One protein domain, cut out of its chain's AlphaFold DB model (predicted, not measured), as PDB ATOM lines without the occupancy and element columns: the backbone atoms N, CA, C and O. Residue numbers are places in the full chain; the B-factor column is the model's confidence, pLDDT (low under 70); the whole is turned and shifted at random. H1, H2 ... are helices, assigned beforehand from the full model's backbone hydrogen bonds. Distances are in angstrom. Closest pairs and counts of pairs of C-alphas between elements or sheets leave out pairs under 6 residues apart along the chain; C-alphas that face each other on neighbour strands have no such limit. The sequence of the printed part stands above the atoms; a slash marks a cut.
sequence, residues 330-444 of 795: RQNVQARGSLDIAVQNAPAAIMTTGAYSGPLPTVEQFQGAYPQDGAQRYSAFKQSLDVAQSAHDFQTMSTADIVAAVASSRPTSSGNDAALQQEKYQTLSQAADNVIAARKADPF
ATOM      1  N   ARG A 330     134.082 104.364 122.792       84.75
ATOM      2  CA  ARG A 330     134.741 104.709 124.058       84.75
ATOM      3  C   ARG A 330     136.211 105.073 123.839       84.75
ATOM      4  O   ARG A 330     136.656 106.117 124.323       84.75
ATOM      5  N   GLN A 331     136.946 104.255 123.084       78.75
ATOM      6  CA  GLN A 331     138.353 104.504 122.755       78.75
ATOM      7  C   GLN A 331     138.520 105.773 121.909       78.75
ATOM      8  O   GLN A 331     139.400 106.589 122.189       78.75
ATOM      9  N   ASN A 332     137.630 106.003 120.937       76.81
ATOM     10  CA  ASN A 332     137.639 107.224 120.132       76.81
ATOM     11  C   ASN A 332     137.454 108.474 121.008       76.81
ATOM     12  O   ASN A 332     138.190 109.445 120.845       76.81
ATOM     13  N   VAL A 333     136.514 108.468 121.962       82.06
ATOM     14  CA  VAL A 333     136.289 109.600 122.883       82.06
ATOM     15  C   VAL A 333     137.520 109.881 123.748       82.06
ATOM     16  O   VAL A 333     137.903 111.040 123.910       82.06
ATOM     17  N   GLN A 334     138.181 108.842 124.263       82.12
ATOM     18  CA  GLN A 334     139.418 109.001 125.036       82.12
ATOM     19  C   GLN A 334     140.565 109.578 124.193       82.12
ATOM     20  O   GLN A 334     141.287 110.472 124.647       82.12
ATOM     21  N   ALA A 335     140.702 109.117 122.947       78.50
ATOM     22  CA  ALA A 335     141.680 109.658 122.009       78.50
ATOM     23  C   ALA A 335     141.414 111.144 121.714       78.50
ATOM     24  O   ALA A 335     142.346 111.946 121.756       78.50
ATOM     25  N   ARG A 336     140.148 111.538 121.502       85.06
ATOM     26  CA  ARG A 336     139.753 112.945 121.289       85.06
ATOM     27  C   ARG A 336     140.138 113.837 122.463       85.06
ATOM     28  O   ARG A 336     140.782 114.853 122.245       85.06
ATOM     29  N   GLY A 337     139.836 113.420 123.695       84.75
ATOM     30  CA  GLY A 337     140.209 114.191 124.885       84.75
ATOM     31  C   GLY A 337     141.721 114.420 124.999       84.75
ATOM     32  O   GLY A 337     142.155 115.496 125.402       84.75
ATOM     33  N   SER A 338     142.531 113.442 124.584       80.56
ATOM     34  CA  SER A 338     143.996 113.576 124.565       80.56
ATOM     35  C   SER A 338     144.482 114.545 123.479       80.56
ATOM     36  O   SER A 338     145.413 115.315 123.714       80.56
ATOM     37  N   LEU A 339     143.842 114.538 122.303       88.38
ATOM     38  CA  LEU A 339     144.136 115.474 121.213       88.38
ATOM     39  C   LEU A 339     143.783 116.914 121.587       88.38
ATOM     40  O   LEU A 339     144.584 117.816 121.343       88.38
ATOM     41  N   ASP A 340     142.619 117.125 122.203       89.25
ATOM     42  CA  ASP A 340     142.097 118.457 122.515       89.25
ATOM     43  C   ASP A 340     143.047 119.254 123.423       89.25
ATOM     44  O   ASP A 340     143.224 120.457 123.231       89.25
ATOM     45  N   ILE A 341     143.737 118.578 124.351       88.88
ATOM     46  CA  ILE A 341     144.754 119.197 125.215       88.88
ATOM     47  C   ILE A 341     145.876 119.819 124.376       88.88
ATOM     48  O   ILE A 341     146.251 120.971 124.598       88.88
ATOM     49  N   ALA A 342     146.429 119.076 123.417       90.88
ATOM     50  CA  ALA A 342     147.518 119.573 122.583       90.88
ATOM     51  C   ALA A 342     147.031 120.618 121.570       90.88
ATOM     52  O   ALA A 342     147.719 121.613 121.348       90.88
ATOM     53  N   VAL A 343     145.830 120.433 121.011       93.25
ATOM     54  CA  VAL A 343     145.197 121.386 120.084       93.25
ATOM     55  C   VAL A 343     145.012 122.758 120.722       93.25
ATOM     56  O   VAL A 343     145.220 123.765 120.056       93.25
ATOM     57  N   GLN A 344     144.671 122.812 122.010       91.19
ATOM     58  CA  GLN A 344     144.497 124.075 122.727       91.19
ATOM     59  C   GLN A 344     145.826 124.649 123.234       91.19
ATOM     60  O   GLN A 344     146.086 125.844 123.094       91.19
ATOM     61  N   ASN A 345     146.688 123.810 123.811       94.56
ATOM     62  CA  ASN A 345     147.875 124.292 124.516       94.56
ATOM     63  C   ASN A 345     149.055 124.595 123.590       94.56
ATOM     64  O   ASN A 345     149.819 125.515 123.882       94.56
ATOM     65  N   ALA A 346     149.237 123.845 122.498       95.69
ATOM     66  CA  ALA A 346     150.403 124.021 121.637       95.69
ATOM     67  C   ALA A 346     150.418 125.388 120.926       95.69
ATOM     68  O   ALA A 346     151.438 126.072 121.035       95.69
ATOM     69  N   PRO A 347     149.323 125.858 120.288       95.75
ATOM     70  CA  PRO A 347     149.303 127.193 119.686       95.75
ATOM     71  C   PRO A 347     149.510 128.305 120.724       95.75
ATOM     72  O   PRO A 347     150.288 129.228 120.497       95.75
ATOM     73  N   ALA A 348     148.882 128.199 121.900       94.12
ATOM     74  CA  ALA A 348     149.035 129.190 122.967       94.12
ATOM     75  C   ALA A 348     150.477 129.258 123.509       94.12
ATOM     76  O   ALA A 348     151.012 130.349 123.731       94.12
ATOM     77  N   ALA A 349     151.127 128.105 123.689       96.19
ATOM     78  CA  ALA A 349     152.523 128.034 124.102       96.19
ATOM     79  C   ALA A 349     153.444 128.639 123.037       96.19
ATOM     80  O   ALA A 349     154.200 129.548 123.348       96.19
ATOM     81  N   ILE A 350     153.321 128.225 121.772       96.12
ATOM     82  CA  ILE A 350     154.158 128.748 120.679       96.12
ATOM     83  C   ILE A 350     154.017 130.265 120.554       96.12
ATOM     84  O   ILE A 350     155.020 130.963 120.485       96.12
ATOM     85  N   MET A 351     152.796 130.795 120.611       93.56
ATOM     86  CA  MET A 351     152.567 132.238 120.515       93.56
ATOM     87  C   MET A 351     153.278 133.029 121.630       93.56
ATOM     88  O   MET A 351     153.701 134.166 121.420       93.56
ATOM     89  N   THR A 352     153.420 132.442 122.821       90.44
ATOM     90  CA  THR A 352     153.994 133.121 123.994       90.44
ATOM     91  C   THR A 352     155.493 132.883 124.160       90.44
ATOM     92  O   THR A 352     156.208 133.812 124.524       90.44
ATOM     93  N   THR A 353     155.980 131.674 123.880       91.50
ATOM     94  CA  THR A 353     157.363 131.247 124.155       91.50
ATOM     95  C   THR A 353     158.168 130.894 122.905       91.50
ATOM     96  O   THR A 353     159.366 130.641 123.019       91.50
ATOM     97  N   GLY A 354     157.531 130.813 121.735       92.44
ATOM     98  CA  GLY A 354     158.140 130.364 120.481       92.44
ATOM     99  C   GLY A 354     158.274 128.846 120.347       92.44
ATOM    100  O   GLY A 354     158.727 128.366 119.313       92.44
ATOM    101  N   ALA A 355     157.894 128.063 121.366       93.06
ATOM    102  CA  ALA A 355     158.015 126.607 121.327       93.06
ATOM    103  C   ALA A 355     157.005 125.891 122.236       93.06
ATOM    104  O   ALA A 355     156.661 126.355 123.322       93.06
ATOM    105  N   TYR A 356     156.595 124.688 121.835       93.81
ATOM    106  CA  TYR A 356     155.814 123.777 122.670       93.81
ATOM    107  C   TYR A 356     156.674 122.580 123.088       93.81
ATOM    108  O   TYR A 356     157.273 121.920 122.244       93.81
ATOM    109  N   SER A 357     156.746 122.302 124.391       91.44
ATOM    110  CA  SER A 357     157.567 121.215 124.949       91.44
ATOM    111  C   SER A 357     156.866 119.852 124.968       91.44
ATOM    112  O   SER A 357     157.522 118.833 125.177       91.44
ATOM    113  N   GLY A 358     155.542 119.824 124.785       85.38
ATOM    114  CA  GLY A 358     154.764 118.590 124.745       85.38
ATOM    115  C   GLY A 358     154.817 117.898 123.377       85.38
ATOM    116  O   GLY A 358     155.189 118.512 122.374       85.38
ATOM    117  N   PRO A 359     154.417 116.617 123.304       83.25
ATOM    118  CA  PRO A 359     154.322 115.912 122.034       83.25
ATOM    119  C   PRO A 359     153.222 116.534 121.166       83.25
ATOM    120  O   PRO A 359     152.086 116.709 121.612       83.25
ATOM    121  N   LEU A 360     153.551 116.852 119.913       85.88
ATOM    122  CA  LEU A 360     152.555 117.276 118.936       85.88
ATOM    123  C   LEU A 360     151.810 116.053 118.394       85.88
ATOM    124  O   LEU A 360     152.462 115.068 118.031       85.88
ATOM    125  N   PRO A 361     150.472 116.103 118.300       85.06
ATOM    126  CA  PRO A 361     149.736 114.995 117.742       85.06
ATOM    127  C   PRO A 361     150.061 114.748 116.272       85.06
ATOM    128  O   PRO A 361     150.345 115.684 115.521       85.06
ATOM    129  N   THR A 362     149.969 113.492 115.850       81.81
ATOM    130  CA  THR A 362     150.200 113.089 114.460       81.81
ATOM    131  C   THR A 362     148.895 113.015 113.669       81.81
ATOM    132  O   THR A 362     147.801 112.944 114.242       81.81
ATOM    133  N   VAL A 363     148.987 113.005 112.336       79.06
ATOM    134  CA  VAL A 363     147.804 112.869 111.468       79.06
ATOM    135  C   VAL A 363     147.054 111.561 111.740       79.06
ATOM    136  O   VAL A 363     145.825 111.541 111.715       79.06
ATOM    137  N   GLU A 364     147.769 110.493 112.095       67.75
ATOM    138  CA  GLU A 364     147.197 109.185 112.416       67.75
ATOM    139  C   GLU A 364     146.365 109.230 113.695       67.75
ATOM    140  O   GLU A 364     145.315 108.594 113.770       67.75
ATOM    141  N   GLN A 365     146.797 109.995 114.703       76.19
ATOM    142  CA  GLN A 365     146.033 110.147 115.941       76.19
ATOM    143  C   GLN A 365     144.716 110.890 115.683       76.19
ATOM    144  O   GLN A 365     143.672 110.485 116.193       76.19
ATOM    145  N   PHE A 366     144.737 111.917 114.827       81.81
ATOM    146  CA  PHE A 366     143.523 112.614 114.398       81.81
ATOM    147  C   PHE A 366     142.598 111.735 113.559       81.81
ATOM    148  O   PHE A 366     141.405 111.687 113.844       81.81
ATOM    149  N   GLN A 367     143.118 111.032 112.551       77.19
ATOM    150  CA  GLN A 367     142.331 110.084 111.752       77.19
ATOM    151  C   GLN A 367     141.733 108.983 112.632       77.19
ATOM    152  O   GLN A 367     140.572 108.627 112.452       77.19
ATOM    153  N   GLY A 368     142.493 108.522 113.631       68.69
ATOM    154  CA  GLY A 368     142.062 107.576 114.653       68.69
ATOM    155  C   GLY A 368     140.841 108.039 115.434       68.69
ATOM    156  O   GLY A 368     139.819 107.360 115.485       68.69
ATOM    157  N   ALA A 369     140.947 109.227 116.016       77.44
ATOM    158  CA  ALA A 369     139.900 109.824 116.828       77.44
ATOM    159  C   ALA A 369     138.687 110.287 115.996       77.44
ATOM    160  O   ALA A 369     137.551 110.286 116.484       77.44
ATOM    161  N   TYR A 370     138.914 110.679 114.742       78.94
ATOM    162  CA  TYR A 370     137.934 111.289 113.847       78.94
ATOM    163  C   TYR A 370     137.934 110.589 112.473       78.94
ATOM    164  O   TYR A 370     138.525 111.095 111.516       78.94
ATOM    165  N   PRO A 371     137.239 109.442 112.333       70.75
ATOM    166  CA  PRO A 371     137.309 108.624 111.117       70.75
ATOM    167  C   PRO A 371     136.812 109.305 109.833       70.75
ATOM    168  O   PRO A 371     137.166 108.872 108.742       70.75
ATOM    169  N   GLN A 372     135.969 110.334 109.950       78.12
ATOM    170  CA  GLN A 372     135.372 111.030 108.803       78.12
ATOM    171  C   GLN A 372     136.197 112.249 108.363       78.12
ATOM    172  O   GLN A 372     136.341 112.500 107.172       78.12
ATOM    173  N   ASP A 373     136.739 113.011 109.317       80.75
ATOM    174  CA  ASP A 373     137.300 114.349 109.096       80.75
ATOM    175  C   ASP A 373     138.683 114.565 109.746       80.75
ATOM    176  O   ASP A 373     139.206 115.681 109.756       80.75
ATOM    177  N   GLY A 374     139.332 113.513 110.254       79.88
ATOM    178  CA  GLY A 374     140.605 113.622 110.975       79.88
ATOM    179  C   GLY A 374     141.739 114.271 110.177       79.88
ATOM    180  O   GLY A 374     142.474 115.088 110.725       79.88
ATOM    181  N   ALA A 375     141.849 114.001 108.873       76.75
ATOM    182  CA  ALA A 375     142.854 114.650 108.021       76.75
ATOM    183  C   ALA A 375     142.645 116.174 107.928       76.75
ATOM    184  O   ALA A 375     143.599 116.946 108.029       76.75
ATOM    185  N   GLN A 376     141.390 116.612 107.794       80.69
ATOM    186  CA  GLN A 376     141.035 118.029 107.751       80.69
ATOM    187  C   GLN A 376     141.312 118.706 109.099       80.69
ATOM    188  O   GLN A 376     141.899 119.787 109.136       80.69
ATOM    189  N   ARG A 377     140.956 118.051 110.212       88.75
ATOM    190  CA  ARG A 377     141.238 118.545 111.571       88.75
ATOM    191  C   ARG A 377     142.731 118.685 111.843       88.75
ATOM    192  O   ARG A 377     143.148 119.692 112.407       88.75
ATOM    193  N   TYR A 378     143.539 117.719 111.404       87.31
ATOM    194  CA  TYR A 378     144.993 117.807 111.515       87.31
ATOM    195  C   TYR A 378     145.559 118.985 110.711       87.31
ATOM    196  O   TYR A 378     146.404 119.723 111.214       87.31
ATOM    197  N   SER A 379     145.056 119.213 109.491       84.94
ATOM    198  CA  SER A 379     145.449 120.372 108.680       84.94
ATOM    199  C   SER A 379     145.108 121.699 109.368       84.94
ATOM    200  O   SER A 379     145.942 122.602 109.396       84.94
ATOM    201  N   ALA A 380     143.916 121.810 109.963       88.19
ATOM    202  CA  ALA A 380     143.514 122.995 110.723       88.19
ATOM    203  C   ALA A 380     144.400 123.207 111.964       88.19
ATOM    204  O   ALA A 380     144.847 124.323 112.226       88.19
ATOM    205  N   PHE A 381     144.732 122.129 112.686       92.81
ATOM    206  CA  PHE A 381     145.673 122.184 113.803       92.81
ATOM    207  C   PHE A 381     147.055 122.676 113.354       92.81
ATOM    208  O   PHE A 381     147.583 123.615 113.942       92.81
ATOM    209  N   LYS A 382     147.618 122.128 112.272       91.06
ATOM    210  CA  LYS A 382     148.892 122.597 111.700       91.06
ATOM    211  C   LYS A 382     148.857 124.087 111.358       91.06
ATOM    212  O   LYS A 382     149.758 124.813 111.762       91.06
ATOM    213  N   GLN A 383     147.789 124.545 110.712       89.31
ATOM    214  CA  GLN A 383     147.614 125.959 110.394       89.31
ATOM    215  C   GLN A 383     147.544 126.838 111.652       89.31
ATOM    216  O   GLN A 383     148.100 127.932 111.656       89.31
ATOM    217  N   SER A 384     146.918 126.363 112.735       93.50
ATOM    218  CA  SER A 384     146.901 127.090 114.013       93.50
ATOM    219  C   SER A 384     148.302 127.253 114.620       93.50
ATOM    220  O   SER A 384     148.604 128.313 115.167       93.50
ATOM    221  N   LEU A 385     149.187 126.258 114.459       94.56
ATOM    222  CA  LEU A 385     150.584 126.349 114.898       94.56
ATOM    223  C   LEU A 385     151.361 127.375 114.064       94.56
ATOM    224  O   LEU A 385     152.103 128.176 114.626       94.56
ATOM    225  N   ASP A 386     151.155 127.399 112.745       91.75
ATOM    226  CA  ASP A 386     151.822 128.359 111.855       91.75
ATOM    227  C   ASP A 386     151.375 129.806 112.142       91.75
ATOM    228  O   ASP A 386     152.179 130.742 112.121       91.75
ATOM    229  N   VAL A 387     150.087 130.001 112.455       94.50
ATOM    230  CA  VAL A 387     149.548 131.299 112.890       94.50
ATOM    231  C   VAL A 387     150.136 131.710 114.239       94.50
ATOM    232  O   VAL A 387     150.540 132.862 114.387       94.50
ATOM    233  N   ALA A 388     150.228 130.785 115.198       96.19
ATOM    234  CA  ALA A 388     150.854 131.042 116.491       96.19
ATOM    235  C   ALA A 388     152.333 131.424 116.352       96.19
ATOM    236  O   ALA A 388     152.776 132.368 117.003       96.19
ATOM    237  N   GLN A 389     153.079 130.746 115.473       96.06
ATOM    238  CA  GLN A 389     154.471 131.089 115.186       96.06
ATOM    239  C   GLN A 389     154.579 132.482 114.561       96.06
ATOM    240  O   GLN A 389     155.341 133.309 115.042       96.06
ATOM    241  N   SER A 390     153.749 132.784 113.559       95.06
ATOM    242  CA  SER A 390     153.729 134.113 112.931       95.06
ATOM    243  C   SER A 390     153.431 135.221 113.953       95.06
ATOM    244  O   SER A 390     154.047 136.282 113.925       95.06
ATOM    245  N   ALA A 391     152.498 134.968 114.877       96.50
ATOM    246  CA  ALA A 391     152.176 135.885 115.967       96.50
ATOM    247  C   ALA A 391     153.335 136.044 116.968       96.50
ATOM    248  O   ALA A 391     153.550 137.144 117.473       96.50
ATOM    249  N   HIS A 392     154.083 134.974 117.250       96.31
ATOM    250  CA  HIS A 392     155.293 135.035 118.069       96.31
ATOM    251  C   HIS A 392     156.389 135.871 117.390       96.31
ATOM    252  O   HIS A 392     156.972 136.759 118.012       96.31
ATOM    253  N   ASP A 393     156.606 135.659 116.092       95.81
ATOM    254  CA  ASP A 393     157.652 136.329 115.313       95.81
ATOM    255  C   ASP A 393     157.468 137.859 115.272       95.81
ATOM    256  O   ASP A 393     158.453 138.603 115.204       95.81
ATOM    257  N   PHE A 394     156.229 138.355 115.425       96.88
ATOM    258  CA  PHE A 394     155.927 139.790 115.533       96.88
ATOM    259  C   PHE A 394     156.742 140.500 116.619       96.88
ATOM    260  O   PHE A 394     157.031 141.689 116.478       96.88
ATOM    261  N   GLN A 395     157.166 139.799 117.673       94.31
ATOM    262  CA  GLN A 395     158.010 140.370 118.726       94.31
ATOM    263  C   GLN A 395     159.318 140.964 118.169       94.31
ATOM    264  O   GLN A 395     159.790 141.982 118.680       94.31
ATOM    265  N   THR A 396     159.849 140.398 117.080       94.94
ATOM    266  CA  THR A 396     161.129 140.796 116.459       94.94
ATOM    267  C   THR A 396     160.983 141.505 115.106       94.94
ATOM    268  O   THR A 396     161.945 142.091 114.617       94.94
ATOM    269  N   MET A 397     159.789 141.501 114.507       96.69
ATOM    270  CA  MET A 397     159.516 142.166 113.223       96.69
ATOM    271  C   MET A 397     159.361 143.686 113.359       96.69
ATOM    272  O   MET A 397     158.899 144.187 114.386       96.69
ATOM    273  N   SER A 398     159.649 144.445 112.298       97.38
ATOM    274  CA  SER A 398     159.364 145.886 112.292       97.38
ATOM    275  C   SER A 398     157.853 146.159 112.355       97.38
ATOM    276  O   SER A 398     157.041 145.363 111.884       97.38
ATOM    277  N   THR A 399     157.437 147.297 112.923       96.50
ATOM    278  CA  THR A 399     156.012 147.688 112.970       96.50
ATOM    279  C   THR A 399     155.376 147.723 111.570       96.50
ATOM    280  O   THR A 399     154.220 147.338 111.413       96.50
ATOM    281  N   ALA A 400     156.131 148.132 110.545       95.88
ATOM    282  CA  ALA A 400     155.656 148.144 109.162       95.88
ATOM    283  C   ALA A 400     155.393 146.725 108.632       95.88
ATOM    284  O   ALA A 400     154.346 146.480 108.030       95.88
ATOM    285  N   ASP A 401     156.294 145.781 108.916       97.25
ATOM    286  CA  ASP A 401     156.149 144.390 108.481       97.25
ATOM    287  C   ASP A 401     154.994 143.685 109.200       97.25
ATOM    288  O   ASP A 401     154.260 142.921 108.578       97.25
ATOM    289  N   ILE A 402     154.775 143.980 110.487       97.19
ATOM    290  CA  ILE A 402     153.611 143.485 111.241       97.19
ATOM    291  C   ILE A 402     152.314 143.963 110.577       97.19
ATOM    292  O   ILE A 402     151.415 143.163 110.307       97.19
ATOM    293  N   VAL A 403     152.217 145.261 110.266       96.31
ATOM    294  CA  VAL A 403     151.035 145.840 109.604       96.31
ATOM    295  C   VAL A 403     150.811 145.206 108.227       96.31
ATOM    296  O   VAL A 403     149.673 144.876 107.885       96.31
ATOM    297  N   ALA A 404     151.875 144.974 107.456       96.12
ATOM    298  CA  ALA A 404     151.794 144.293 106.166       96.12
ATOM    299  C   ALA A 404     151.337 142.829 106.310       96.12
ATOM    300  O   ALA A 404     150.459 142.382 105.566       96.12
ATOM    301  N   ALA A 405     151.863 142.097 107.297       94.44
ATOM    302  CA  ALA A 405     151.475 140.718 107.580       94.44
ATOM    303  C   ALA A 405     149.987 140.610 107.956       94.44
ATOM    304  O   ALA A 405     149.271 139.769 107.406       94.44
ATOM    305  N   VAL A 406     149.481 141.506 108.812       96.31
ATOM    306  CA  VAL A 406     148.049 141.575 109.160       96.31
ATOM    307  C   VAL A 406     147.194 141.968 107.954       96.31
ATOM    308  O   VAL A 406     146.140 141.379 107.720       96.31
ATOM    309  N   ALA A 407     147.637 142.924 107.135       93.69
ATOM    310  CA  ALA A 407     146.916 143.293 105.919       93.69
ATOM    311  C   ALA A 407     146.811 142.117 104.932       93.69
ATOM    312  O   ALA A 407     145.751 141.907 104.342       93.69
ATOM    313  N   SER A 408     147.876 141.320 104.800       92.38
ATOM    314  CA  SER A 408     147.914 140.140 103.926       92.38
ATOM    315  C   SER A 408     147.033 138.983 104.406       92.38
ATOM    316  O   SER A 408     146.635 138.140 103.604       92.38
ATOM    317  N   SER A 409     146.705 138.933 105.702       91.88
ATOM    318  CA  SER A 409     145.858 137.886 106.277       91.88
ATOM    319  C   SER A 409     144.364 138.205 106.217       91.88
ATOM    320  O   SER A 409     143.560 137.378 106.646       91.88
ATOM    321  N   ARG A 410     143.979 139.368 105.669       90.12
ATOM    322  CA  ARG A 410     142.574 139.766 105.522       90.12
ATOM    323  C   ARG A 410     141.775 138.691 104.770       90.12
ATOM    324  O   ARG A 410     142.207 138.267 103.696       90.12
ATOM    325  N   PRO A 411     140.610 138.268 105.292       88.19
ATOM    326  CA  PRO A 411     139.801 137.240 104.647       88.19
ATOM    327  C   PRO A 411     139.364 137.674 103.249       88.19
ATOM    328  O   PRO A 411     138.915 138.802 103.049       88.19
ATOM    329  N   THR A 412     139.486 136.765 102.284       85.31
ATOM    330  CA  THR A 412     139.079 136.992 100.883       85.31
ATOM    331  C   THR A 412     138.041 135.980 100.404       85.31
ATOM    332  O   THR A 412     137.365 136.222  99.408       85.31
ATOM    333  N   SER A 413     137.886 134.857 101.114       76.62
ATOM    334  CA  SER A 413     136.916 133.811 100.792       76.62
ATOM    335  C   SER A 413     135.550 134.075 101.428       76.62
ATOM    336  O   SER A 413     135.461 134.494 102.578       76.62
ATOM    337  N   SER A 414     134.483 133.751 100.694       65.75
ATOM    338  CA  SER A 414     133.100 133.685 101.193       65.75
ATOM    339  C   SER A 414     132.576 132.243 101.327       65.75
ATOM    340  O   SER A 414     131.377 132.047 101.510       65.75
ATOM    341  N   GLY A 415     133.444 131.235 101.157       63.41
ATOM    342  CA  GLY A 415     133.104 129.806 101.191       63.41
ATOM    343  C   GLY A 415     133.446 129.115 102.519       63.41
ATOM    344  O   GLY A 415     133.567 129.763 103.554       63.41
ATOM    345  N   ASN A 416     133.649 127.792 102.488       56.28
ATOM    346  CA  ASN A 416     133.907 126.970 103.685       56.28
ATOM    347  C   ASN A 416     135.169 127.379 104.478       56.28
ATOM    348  O   ASN A 416     135.220 127.160 105.684       56.28
ATOM    349  N   ASP A 417     136.144 128.031 103.835       70.50
ATOM    350  CA  ASP A 417     137.384 128.494 104.479       70.50
ATOM    351  C   ASP A 417     137.264 129.889 105.117       70.50
ATOM    352  O   ASP A 417     138.204 130.361 105.762       70.50
ATOM    353  N   ALA A 418     136.126 130.572 104.953       79.88
ATOM    354  CA  ALA A 418     135.941 131.946 105.421       79.88
ATOM    355  C   ALA A 418     136.120 132.076 106.942       79.88
ATOM    356  O   ALA A 418     136.766 133.011 107.409       79.88
ATOM    357  N   ALA A 419     135.608 131.111 107.716       81.44
ATOM    358  CA  ALA A 419     135.735 131.107 109.174       81.44
ATOM    359  C   ALA A 419     137.198 130.964 109.630       81.44
ATOM    360  O   ALA A 419     137.638 131.685 110.520       81.44
ATOM    361  N   LEU A 420     137.969 130.096 108.969       80.81
ATOM    362  CA  LEU A 420     139.377 129.856 109.295       80.81
ATOM    363  C   LEU A 420     140.267 131.045 108.909       80.81
ATOM    364  O   LEU A 420     141.177 131.420 109.648       80.81
ATOM    365  N   GLN A 421     139.987 131.685 107.767       86.88
ATOM    366  CA  GLN A 421     140.650 132.934 107.380       86.88
ATOM    367  C   GLN A 421     140.327 134.066 108.363       86.88
ATOM    368  O   GLN A 421     141.220 134.826 108.740       86.88
ATOM    369  N   GLN A 422     139.070 134.160 108.806       90.38
ATOM    370  CA  GLN A 422     138.631 135.147 109.787       90.38
ATOM    371  C   GLN A 422     139.316 134.951 111.145       90.38
ATOM    372  O   GLN A 422     139.776 135.930 111.730       90.38
ATOM    373  N   GLU A 423     139.420 133.710 111.619       88.75
ATOM    374  CA  GLU A 423     140.118 133.373 112.862       88.75
ATOM    375  C   GLU A 423     141.608 133.729 112.772       88.75
ATOM    376  O   GLU A 423     142.111 134.469 113.616       88.75
ATOM    377  N   LYS A 424     142.292 133.331 111.686       91.25
ATOM    378  CA  LYS A 424     143.688 133.725 111.425       91.25
ATOM    379  C   LYS A 424     143.872 135.244 111.478       91.25
ATOM    380  O   LYS A 424     144.797 135.728 112.130       91.25
ATOM    381  N   TYR A 425     143.015 135.993 110.784       94.25
ATOM    382  CA  TYR A 425     143.082 137.454 110.765       94.25
ATOM    383  C   TYR A 425     142.908 138.047 112.165       94.25
ATOM    384  O   TYR A 425     143.657 138.946 112.541       94.25
ATOM    385  N   GLN A 426     141.957 137.538 112.955       94.69
ATOM    386  CA  GLN A 426     141.717 138.001 114.324       94.69
ATOM    387  C   GLN A 426     142.907 137.719 115.242       94.69
ATOM    388  O   GLN A 426     143.354 138.633 115.934       94.69
ATOM    389  N   THR A 427     143.460 136.503 115.215       93.88
ATOM    390  CA  THR A 427     144.630 136.139 116.028       93.88
ATOM    391  C   THR A 427     145.827 137.026 115.703       93.88
ATOM    392  O   THR A 427     146.439 137.586 116.612       93.88
ATOM    393  N   LEU A 428     146.137 137.213 114.415       96.69
ATOM    394  CA  LEU A 428     147.254 138.063 113.998       96.69
ATOM    395  C   LEU A 428     146.999 139.541 114.311       96.69
ATOM    396  O   LEU A 428     147.905 140.217 114.784       96.69
ATOM    397  N   SER A 429     145.779 140.045 114.109       97.25
ATOM    398  CA  SER A 429     145.436 141.435 114.449       97.25
ATOM    399  C   SER A 429     145.607 141.696 115.945       97.25
ATOM    400  O   SER A 429     146.261 142.658 116.331       97.25
ATOM    401  N   GLN A 430     145.107 140.795 116.797       96.56
ATOM    402  CA  GLN A 430     145.245 140.926 118.246       96.56
ATOM    403  C   GLN A 430     146.709 140.839 118.696       96.56
ATOM    404  O   GLN A 430     147.130 141.597 119.571       96.56
ATOM    405  N   ALA A 431     147.496 139.930 118.112       96.75
ATOM    406  CA  ALA A 431     148.925 139.824 118.399       96.75
ATOM    407  C   ALA A 431     149.677 141.101 117.993       96.75
ATOM    408  O   ALA A 431     150.483 141.611 118.771       96.75
ATOM    409  N   ALA A 432     149.372 141.651 116.814       97.44
ATOM    410  CA  ALA A 432     149.933 142.911 116.342       97.44
ATOM    411  C   ALA A 432     149.599 144.072 117.286       97.44
ATOM    412  O   ALA A 432     150.509 144.779 117.720       97.44
ATOM    413  N   ASP A 433     148.328 144.227 117.660       97.19
ATOM    414  CA  ASP A 433     147.882 145.274 118.582       97.19
ATOM    415  C   ASP A 433     148.600 145.170 119.932       97.19
ATOM    416  O   ASP A 433     149.078 146.175 120.461       97.19
ATOM    417  N   ASN A 434     148.754 143.953 120.462       95.69
ATOM    418  CA  ASN A 434     149.461 143.713 121.720       95.69
ATOM    419  C   ASN A 434     150.945 144.100 121.630       95.69
ATOM    420  O   ASN A 434     151.451 144.786 122.520       95.69
ATOM    421  N   VAL A 435     151.643 143.698 120.562       96.06
ATOM    422  CA  VAL A 435     153.064 144.033 120.360       96.06
ATOM    423  C   VAL A 435     153.247 145.541 120.186       96.06
ATOM    424  O   VAL A 435     154.121 146.136 120.820       96.06
ATOM    425  N   ILE A 436     152.410 146.189 119.374       95.25
ATOM    426  CA  ILE A 436     152.481 147.635 119.126       95.25
ATOM    427  C   ILE A 436     152.165 148.421 120.408       95.25
ATOM    428  O   ILE A 436     152.862 149.388 120.728       95.25
ATOM    429  N   ALA A 437     151.166 147.992 121.182       96.44
ATOM    430  CA  ALA A 437     150.851 148.592 122.476       96.44
ATOM    431  C   ALA A 437     152.007 148.430 123.476       96.44
ATOM    432  O   ALA A 437     152.370 149.400 124.143       96.44
ATOM    433  N   ALA A 438     152.629 147.248 123.541       95.44
ATOM    434  CA  ALA A 438     153.780 146.994 124.404       95.44
ATOM    435  C   ALA A 438     154.976 147.883 124.029       95.44
ATOM    436  O   ALA A 438     155.574 148.503 124.910       95.44
ATOM    437  N   ARG A 439     155.268 148.034 122.727       95.94
ATOM    438  CA  ARG A 439     156.313 148.945 122.221       95.94
ATOM    439  C   ARG A 439     156.088 150.390 122.643       95.94
ATOM    440  O   ARG A 439     157.054 151.096 122.887       95.94
ATOM    441  N   LYS A 440     154.833 150.843 122.718       93.94
ATOM    442  CA  LYS A 440     154.492 152.198 123.175       93.94
ATOM    443  C   LYS A 440     154.593 152.344 124.695       93.94
ATOM    444  O   LYS A 440     154.967 153.409 125.180       93.94
ATOM    445  N   ALA A 441     154.208 151.310 125.440       94.81
ATOM    446  CA  ALA A 441     154.174 151.343 126.897       94.81
ATOM    447  C   ALA A 441     155.582 151.333 127.508       94.81
ATOM    448  O   ALA A 441     155.879 152.165 128.365       94.81
ATOM    449  N   ASP A 442     156.440 150.422 127.043       95.00
ATOM    450  CA  ASP A 442     157.823 150.290 127.503       95.00
ATOM    451  C   ASP A 442     158.745 149.876 126.339       95.00
ATOM    452  O   ASP A 442     159.054 148.691 126.160       95.00
ATOM    453  N   PRO A 443     159.183 150.854 125.519       96.06
ATOM    454  CA  PRO A 443     160.033 150.588 124.366       96.06
ATOM    455  C   PRO A 443     161.324 149.852 124.726       96.06
ATOM    456  O   PRO A 443     161.760 148.966 123.988       96.06
ATOM    457  N   PHE A 444     161.932 150.203 125.862       96.25
ATOM    458  CA  PHE A 444     163.205 149.638 126.282       96.25
ATOM    459  C   PHE A 444     163.062 148.155 126.626       96.25
ATOM    460  O   PHE A 444     163.777 147.321 126.067       96.25
TER     461      PHE A 444
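Overview. This is residues 330 to 444 of the 795 residues of the protein "Phage_lysozyme2 domain-containing protein" of bacterium M00.F.Ca.ET.156.01.1.1 (UniProt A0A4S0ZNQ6). Three long helices make a flat body of two layers: H3, with H2 and H4 towards its two ends, packs over H1 and H5, which stay apart in the other layer, and runs the same way as each at a shallow tilt. Short H2 packs where H3 begins, and H4 folds back along H5. Printed are 115 residues with five named helices, H1 to H5, and no named strand: all helix, only just loose, close to compact, radius of gyration of the C-alphas 16.2 A, spans 52 by 35 by 15 A.

Arrangement. H1, residues 330 to 353, and H2, residues 363 to 369, form a hairpin; their closest C-alphas, Asn 332 and Ala 369, are 4.8 A apart. H3, residues 374 to 393, touches H1 at a shallow tilt of 16 degrees, closest C-alphas Ala 388 and Met 351, 4.5 A. H3 touches H5, residues 418 to 441, closest C-alphas Ala 391 and Ala 431, 5.7 A. H4, residues 399 to 408, forms a hairpin with H5. Every O i to N i+4 pair is within hydrogen-bond range in H2 to H5, 16 of 20 in H1.

Along the chain. H1, 34.9 A, begins at C-alpha 330 (134.741, 104.709, 124.058); H5, 34.2 A, ends at C-alpha 441 (154.174, 151.343, 126.897).

Size, cuts and confidence. The printed part has no cut and no long link; pLDDT is under 70 at residues 364, 368 and 414 to 416.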